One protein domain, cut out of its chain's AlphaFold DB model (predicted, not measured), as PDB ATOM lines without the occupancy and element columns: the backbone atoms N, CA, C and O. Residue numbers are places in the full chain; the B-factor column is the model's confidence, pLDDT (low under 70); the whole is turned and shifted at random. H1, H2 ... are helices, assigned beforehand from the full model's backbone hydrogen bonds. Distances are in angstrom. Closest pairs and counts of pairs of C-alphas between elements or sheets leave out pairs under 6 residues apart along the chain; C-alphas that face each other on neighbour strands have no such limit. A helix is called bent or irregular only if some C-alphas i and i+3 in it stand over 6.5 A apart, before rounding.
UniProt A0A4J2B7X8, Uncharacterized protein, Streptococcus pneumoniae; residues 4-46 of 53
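Overview. This is residues 4 to 46 of the 53 residues of an uncharacterized protein of Streptococcus pneumoniae (UniProt A0A4J2B7X8). A short helix, H1, turns through a tight link and folds back along the first part of a much longer helix, H2, making a lopsided helical hairpin. The far part of H2, residues 33 to 46, stands free and sticks out as a long arm, which makes much of the length. The printed part has 43 residues with two named helices, H1 then H2, and no named strand; the class is all helix. It is only just extended, close to loose, with a radius of gyration of the C-alphas of 14.0 A, and its C-alphas span 44 by 15 by 10 A.

Along the chain. H1 runs from Ile 4 to Glu 13, 14.4 A from first to last C-alpha, and begins with C-alpha 4 at (-42.461, -8.949, -12.086). Residues 14 to 17 form the tight link. H2 runs from Asp 18, with its C-alpha at (-40.504, -1.567, -0.602), to Ile 46, with its C-alpha at (-32.286, -19.029, -37.503), a length of 41.6 A. Neither helix is bent.

Arrangement. H1 and H2 form a helical hairpin. They touch, with 8 pairs of C-alphas within 8 A; the closest C-alphas are those of Ser 8 and Ile 21, 6.1 A apart. Their lines stand at a shallow tilt of 28 degrees, and they run opposite ways. H2 touches H1 with residues 18 to 29 alone. In both H1 and H2 every pair of backbone O i and N i+4 is within hydrogen-bond range.

Size, cuts and confidence. The two C-alphas farthest apart, those of Gly 15 and Ile 46, are 44.5 A from each other. The C-alphas of Ile 4 and Ile 46, the first and last printed residues, are 29.2 A apart. The printed part has no cut and no long link. The mean pLDDT of the printed part is 83.6, and residues 35 to 46 in H2 are under 70.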
ATOM      1  N   ILE A   4     -43.100  -9.863 -13.041       90.69
ATOM      2  CA  ILE A   4     -42.461  -8.949 -12.086       90.69
ATOM      3  C   ILE A   4     -43.463  -8.549 -10.993       90.69
ATOM      4  O   ILE A   4     -43.167  -8.722  -9.820       90.69
ATOM      5  N   GLU A   5     -44.686  -8.148 -11.360       90.06
ATOM      6  CA  GLU A   5     -45.729  -7.780 -10.385       90.06
ATOM      7  C   GLU A   5     -46.121  -8.933  -9.442       90.06
ATOM      8  O   GLU A   5     -46.473  -8.693  -8.289       90.06
ATOM      9  N   LYS A   6     -46.071 -10.190  -9.910       94.69
ATOM     10  CA  LYS A   6     -46.321 -11.359  -9.050       94.69
ATOM     11  C   LYS A   6     -45.206 -11.543  -8.023       94.69
ATOM     12  O   LYS A   6     -45.503 -11.706  -6.846       94.69
ATOM     13  N   ILE A   7     -43.951 -11.450  -8.467       93.94
ATOM     14  CA  ILE A   7     -42.772 -11.546  -7.598       93.94
ATOM     15  C   ILE A   7     -42.800 -10.432  -6.547       93.94
ATOM     16  O   ILE A   7     -42.579 -10.704  -5.372       93.94
ATOM     17  N   SER A   8     -43.131  -9.199  -6.935       93.44
ATOM     18  CA  SER A   8     -43.272  -8.076  -6.000       93.44
ATOM     19  C   SER A   8     -44.351  -8.330  -4.948       93.44
ATOM     20  O   SER A   8     -44.138  -8.039  -3.773       93.44
ATOM     21  N   GLY A   9     -45.480  -8.927  -5.346       94.62
ATOM     22  CA  GLY A   9     -46.533  -9.352  -4.422       94.62
ATOM     23  C   GLY A   9     -46.041 -10.375  -3.399       94.62
ATOM     24  O   GLY A   9     -46.206 -10.163  -2.201       94.62
ATOM     25  N   GLU A  10     -45.364 -11.433  -3.851       97.31
ATOM     26  CA  GLU A  10     -44.800 -12.455  -2.958       97.31
ATOM     27  C   GLU A  10     -43.746 -11.857  -2.007       97.31
ATOM     28  O   GLU A  10     -43.752 -12.135  -0.810       97.31
ATOM     29  N   LEU A  11     -42.862 -10.983  -2.501       96.88
ATOM     30  CA  LEU A  11     -41.853 -10.307  -1.674       96.88
ATOM     31  C   LEU A  11     -42.489  -9.423  -0.595       96.88
ATOM     32  O   LEU A  11     -41.998  -9.391   0.537       96.88
ATOM     33  N   ALA A  12     -43.594  -8.748  -0.914       96.12
ATOM     34  CA  ALA A  12     -44.358  -7.986   0.065       96.12
ATOM     35  C   ALA A  12     -44.978  -8.900   1.139       96.12
ATOM     36  O   ALA A  12     -44.931  -8.563   2.324       96.12
ATOM     37  N   GLU A  13     -45.479 -10.085   0.769       97.38
ATOM     38  CA  GLU A  13     -45.966 -11.090   1.730       97.38
ATOM     39  C   GLU A  13     -44.854 -11.609   2.657       97.38
ATOM     40  O   GLU A  13     -45.104 -11.892   3.831       97.38
ATOM     41  N   TYR A  14     -43.608 -11.662   2.176       97.06
ATOM     42  CA  TYR A  14     -42.430 -11.983   2.989       97.06
ATOM     43  C   TYR A  14     -41.916 -10.812   3.846       97.06
ATOM     44  O   TYR A  14     -40.935 -10.976   4.575       97.06
ATOM     45  N   GLY A  15     -42.559  -9.643   3.794       96.62
ATOM     46  CA  GLY A  15     -42.165  -8.462   4.564       96.62
ATOM     47  C   GLY A  15     -40.876  -7.807   4.064       96.62
ATOM     48  O   GLY A  15     -40.168  -7.161   4.841       96.62
ATOM     49  N   VAL A  16     -40.539  -7.988   2.786       97.12
ATOM     50  CA  VAL A  16     -39.397  -7.309   2.172       97.12
ATOM     51  C   VAL A  16     -39.703  -5.805   2.083       97.12
ATOM     52  O   VAL A  16     -40.783  -5.434   1.631       97.12
ATOM     53  N   PRO A  17     -38.777  -4.920   2.496       98.06
ATOM     54  CA  PRO A  17     -38.957  -3.476   2.371       98.06
ATOM     55  C   PRO A  17     -39.220  -3.036   0.927       98.06
ATOM     56  O   PRO A  17     -38.505  -3.472   0.022       98.06
ATOM     57  N   ASP A  18     -40.145  -2.093   0.726       94.62
ATOM     58  CA  ASP A  18     -40.504  -1.567  -0.602       94.62
ATOM     59  C   ASP A  18     -39.289  -1.065  -1.400       94.62
ATOM     60  O   ASP A  18     -39.206  -1.259  -2.609       94.62
ATOM     61  N   GLU A  19     -38.292  -0.476  -0.725       97.19
ATOM     62  CA  GLU A  19     -37.045  -0.035  -1.367       97.19
ATOM     63  C   GLU A  19     -36.273  -1.204  -2.007       97.19
ATOM     64  O   GLU A  19     -35.691  -1.066  -3.085       97.19
ATOM     65  N   LEU A  20     -36.246  -2.365  -1.343       97.31
ATOM     66  CA  LEU A  20     -35.599  -3.562  -1.876       97.31
ATOM     67  C   LEU A  20     -36.443  -4.203  -2.976       97.31
ATOM     68  O   LEU A  20     -35.867  -4.662  -3.959       97.31
ATOM     69  N   ILE A  21     -37.772  -4.184  -2.846       96.88
ATOM     70  CA  ILE A  21     -38.683  -4.642  -3.901       96.88
ATOM     71  C   ILE A  21     -38.442  -3.832  -5.180       96.88
ATOM     72  O   ILE A  21     -38.160  -4.432  -6.211       96.88
ATOM     73  N   GLY A  22     -38.399  -2.498  -5.103       93.12
ATOM     74  CA  GLY A  22     -38.128  -1.646  -6.269       93.12
ATOM     75  C   GLY A  22     -36.781  -1.942  -6.945       93.12
ATOM     76  O   GLY A  22     -36.708  -2.065  -8.164       93.12
ATOM     77  N   LYS A  23     -35.711  -2.169  -6.166       96.50
ATOM     78  CA  LYS A  23     -34.397  -2.568  -6.722       96.50
ATOM     79  C   LYS A  23     -34.442  -3.929  -7.422       96.50
ATOM     80  O   LYS A  23     -33.719  -4.143  -8.396       96.50
ATOM     81  N   ILE A  24     -35.253  -4.859  -6.918       94.88
ATOM     82  CA  ILE A  24     -35.459  -6.171  -7.539       94.88
ATOM     83  C   ILE A  24     -36.268  -6.021  -8.832       94.88
ATOM     84  O   ILE A  24     -35.902  -6.631  -9.834       94.88
ATOM     85  N   GLU A  25     -37.310  -5.189  -8.845       92.88
ATOM     86  CA  GLU A  25     -38.096  -4.886 -10.046       92.88
ATOM     87  C   GLU A  25     -37.229  -4.290 -11.160       92.88
ATOM     88  O   GLU A  25     -37.279  -4.781 -12.288       92.88
ATOM     89  N   ASP A  26     -36.378  -3.311 -10.838       92.56
ATOM     90  CA  ASP A  26     -35.440  -2.704 -11.790       92.56
ATOM     91  C   ASP A  26     -34.475  -3.747 -12.377       92.56
ATOM     92  O   ASP A  26     -34.286  -3.825 -13.595       92.56
ATOM     93  N   LEU A  27     -33.893  -4.600 -11.526       94.62
ATOM     94  CA  LEU A  27     -32.989  -5.663 -11.969       94.62
ATOM     95  C   LEU A  27     -33.707  -6.671 -12.874       94.62
ATOM     96  O   LEU A  27     -33.168  -7.078 -13.905       94.62
ATOM     97  N   LEU A  28     -34.922  -7.078 -12.506       92.00
ATOM     98  CA  LEU A  28     -35.720  -8.000 -13.306       92.00
ATOM     99  C   LEU A  28     -36.106  -7.373 -14.647       92.00
ATOM    100  O   LEU A  28     -36.020  -8.057 -15.665       92.00
ATOM    101  N   ALA A  29     -36.474  -6.092 -14.680       89.12
ATOM    102  CA  ALA A  29     -36.787  -5.382 -15.915       89.12
ATOM    103  C   ALA A  29     -35.590  -5.367 -16.880       89.12
ATOM    104  O   ALA A  29     -35.764  -5.649 -18.069       89.12
ATOM    105  N   ILE A  30     -34.378  -5.132 -16.365       90.94
ATOM    106  CA  ILE A  30     -33.133  -5.219 -17.144       90.94
ATOM    107  C   ILE A  30     -32.940  -6.643 -17.673       90.94
ATOM    108  O   ILE A  30     -32.823  -6.835 -18.880       90.94
ATOM    109  N   LEU A  31     -32.984  -7.655 -16.803       87.38
ATOM    110  CA  LEU A  31     -32.740  -9.048 -17.190       87.38
ATOM    111  C   LEU A  31     -33.772  -9.583 -18.191       87.38
ATOM    112  O   LEU A  31     -33.418 -10.336 -19.099       87.38
ATOM    113  N   TYR A  32     -35.047  -9.223 -18.045       84.38
ATOM    114  CA  TYR A  32     -36.083  -9.581 -19.013       84.38
ATOM    115  C   TYR A  32     -35.906  -8.835 -20.338       84.38
ATOM    116  O   TYR A  32     -36.119  -9.434 -21.394       84.38
ATOM    117  N   GLY A  33     -35.469  -7.573 -20.300       81.19
ATOM    118  CA  GLY A  33     -35.069  -6.814 -21.484       81.19
ATOM    119  C   GLY A  33     -33.907  -7.474 -22.231       81.19
ATOM    120  O   GLY A  33     -34.024  -7.756 -23.422       81.19
ATOM    121  N   GLU A  34     -32.835  -7.829 -21.523       72.31
ATOM    122  CA  GLU A  34     -31.663  -8.500 -22.098       72.31
ATOM    123  C   GLU A  34     -31.995  -9.901 -22.629       72.31
ATOM    124  O   GLU A  34     -31.558 -10.283 -23.716       72.31
ATOM    125  N   LYS A  35     -32.815 -10.682 -21.911       63.88
ATOM    126  CA  LYS A  35     -33.281 -11.993 -22.399       63.88
ATOM    127  C   LYS A  35     -34.105 -11.870 -23.675       63.88
ATOM    128  O   LYS A  35     -34.001 -12.746 -24.535       63.88
ATOM    129  N   LYS A  36     -34.903 -10.807 -23.807       64.94
ATOM    130  CA  LYS A  36     -35.654 -10.521 -25.029       64.94
ATOM    131  C   LYS A  36     -34.709 -10.179 -26.181       64.94
ATOM    132  O   LYS A  36     -34.817 -10.806 -27.226       64.94
ATOM    133  N   GLU A  37     -33.716  -9.315 -25.964       62.91
ATOM    134  CA  GLU A  37     -32.701  -9.003 -26.982       62.91
ATOM    135  C   GLU A  37     -31.901 -10.234 -27.433       62.91
ATOM    136  O   GLU A  37     -31.653 -10.412 -28.627       62.91
ATOM    137  N   ILE A  38     -31.513 -11.117 -26.509       62.72
ATOM    138  CA  ILE A  38     -30.817 -12.367 -26.848       62.72
ATOM    139  C   ILE A  38     -31.742 -13.309 -27.627       62.72
ATOM    140  O   ILE A  38     -31.303 -13.926 -28.596       62.72
ATOM    141  N   GLY A  39     -33.010 -13.423 -27.224       59.75
ATOM    142  CA  GLY A  39     -34.020 -14.211 -27.929       59.75
ATOM    143  C   GLY A  39     -34.254 -13.713 -29.355       59.75
ATOM    144  O   GLY A  39     -34.170 -14.503 -30.293       59.75
ATOM    145  N   ASP A  40     -34.449 -12.407 -29.526       59.72
ATOM    146  CA  ASP A  40     -34.663 -11.759 -30.823       59.72
ATOM    147  C   ASP A  40     -33.420 -11.867 -31.724       59.72
ATOM    148  O   ASP A  40     -33.533 -12.201 -32.906       59.72
ATOM    149  N   ARG A  41     -32.209 -11.694 -31.168       59.75
ATOM    150  CA  ARG A  41     -30.952 -11.902 -31.909       59.75
ATOM    151  C   ARG A  41     -30.797 -13.353 -32.358       59.75
ATOM    152  O   ARG A  41     -30.336 -13.596 -33.469       59.75
ATOM    153  N   LYS A  42     -31.198 -14.317 -31.525       56.47
ATOM    154  CA  LYS A  42     -31.162 -15.737 -31.887       56.47
ATOM    155  C   LYS A  42     -32.173 -16.043 -32.990       56.47
ATOM    156  O   LYS A  42     -31.812 -16.741 -33.921       56.47
ATOM    157  N   ILE A  43     -33.389 -15.490 -32.934       57.28
ATOM    158  CA  ILE A  43     -34.430 -15.687 -33.962       57.28
ATOM    159  C   ILE A  43     -33.990 -15.153 -35.335       57.28
ATOM    160  O   ILE A  43     -34.233 -15.813 -36.343       57.28
ATOM    161  N   LEU A  44     -33.296 -14.011 -35.390       55.47
ATOM    162  CA  LEU A  44     -32.756 -13.474 -36.648       55.47
ATOM    163  C   LEU A  44     -31.701 -14.395 -37.294       55.47
ATOM    164  O   LEU A  44     -31.624 -14.466 -38.519       55.47
ATOM    165  N   ASP A  45     -30.930 -15.125 -36.484       54.78
ATOM    166  CA  ASP A  45     -29.869 -16.031 -36.949       54.78
ATOM    167  C   ASP A  45     -30.420 -17.365 -37.506       54.78
ATOM    168  O   ASP A  45     -29.838 -17.958 -38.410       54.78
ATOM    169  N   ILE A  46     -31.584 -17.816 -37.021       56.28
ATOM    170  CA  ILE A  46     -32.286 -19.029 -37.503       56.28
ATOM    171  C   ILE A  46     -33.382 -18.749 -38.540       56.28
ATOM    172  O   ILE A  46     -34.020 -19.695 -39.011       56.28
TER     173      ILE A  46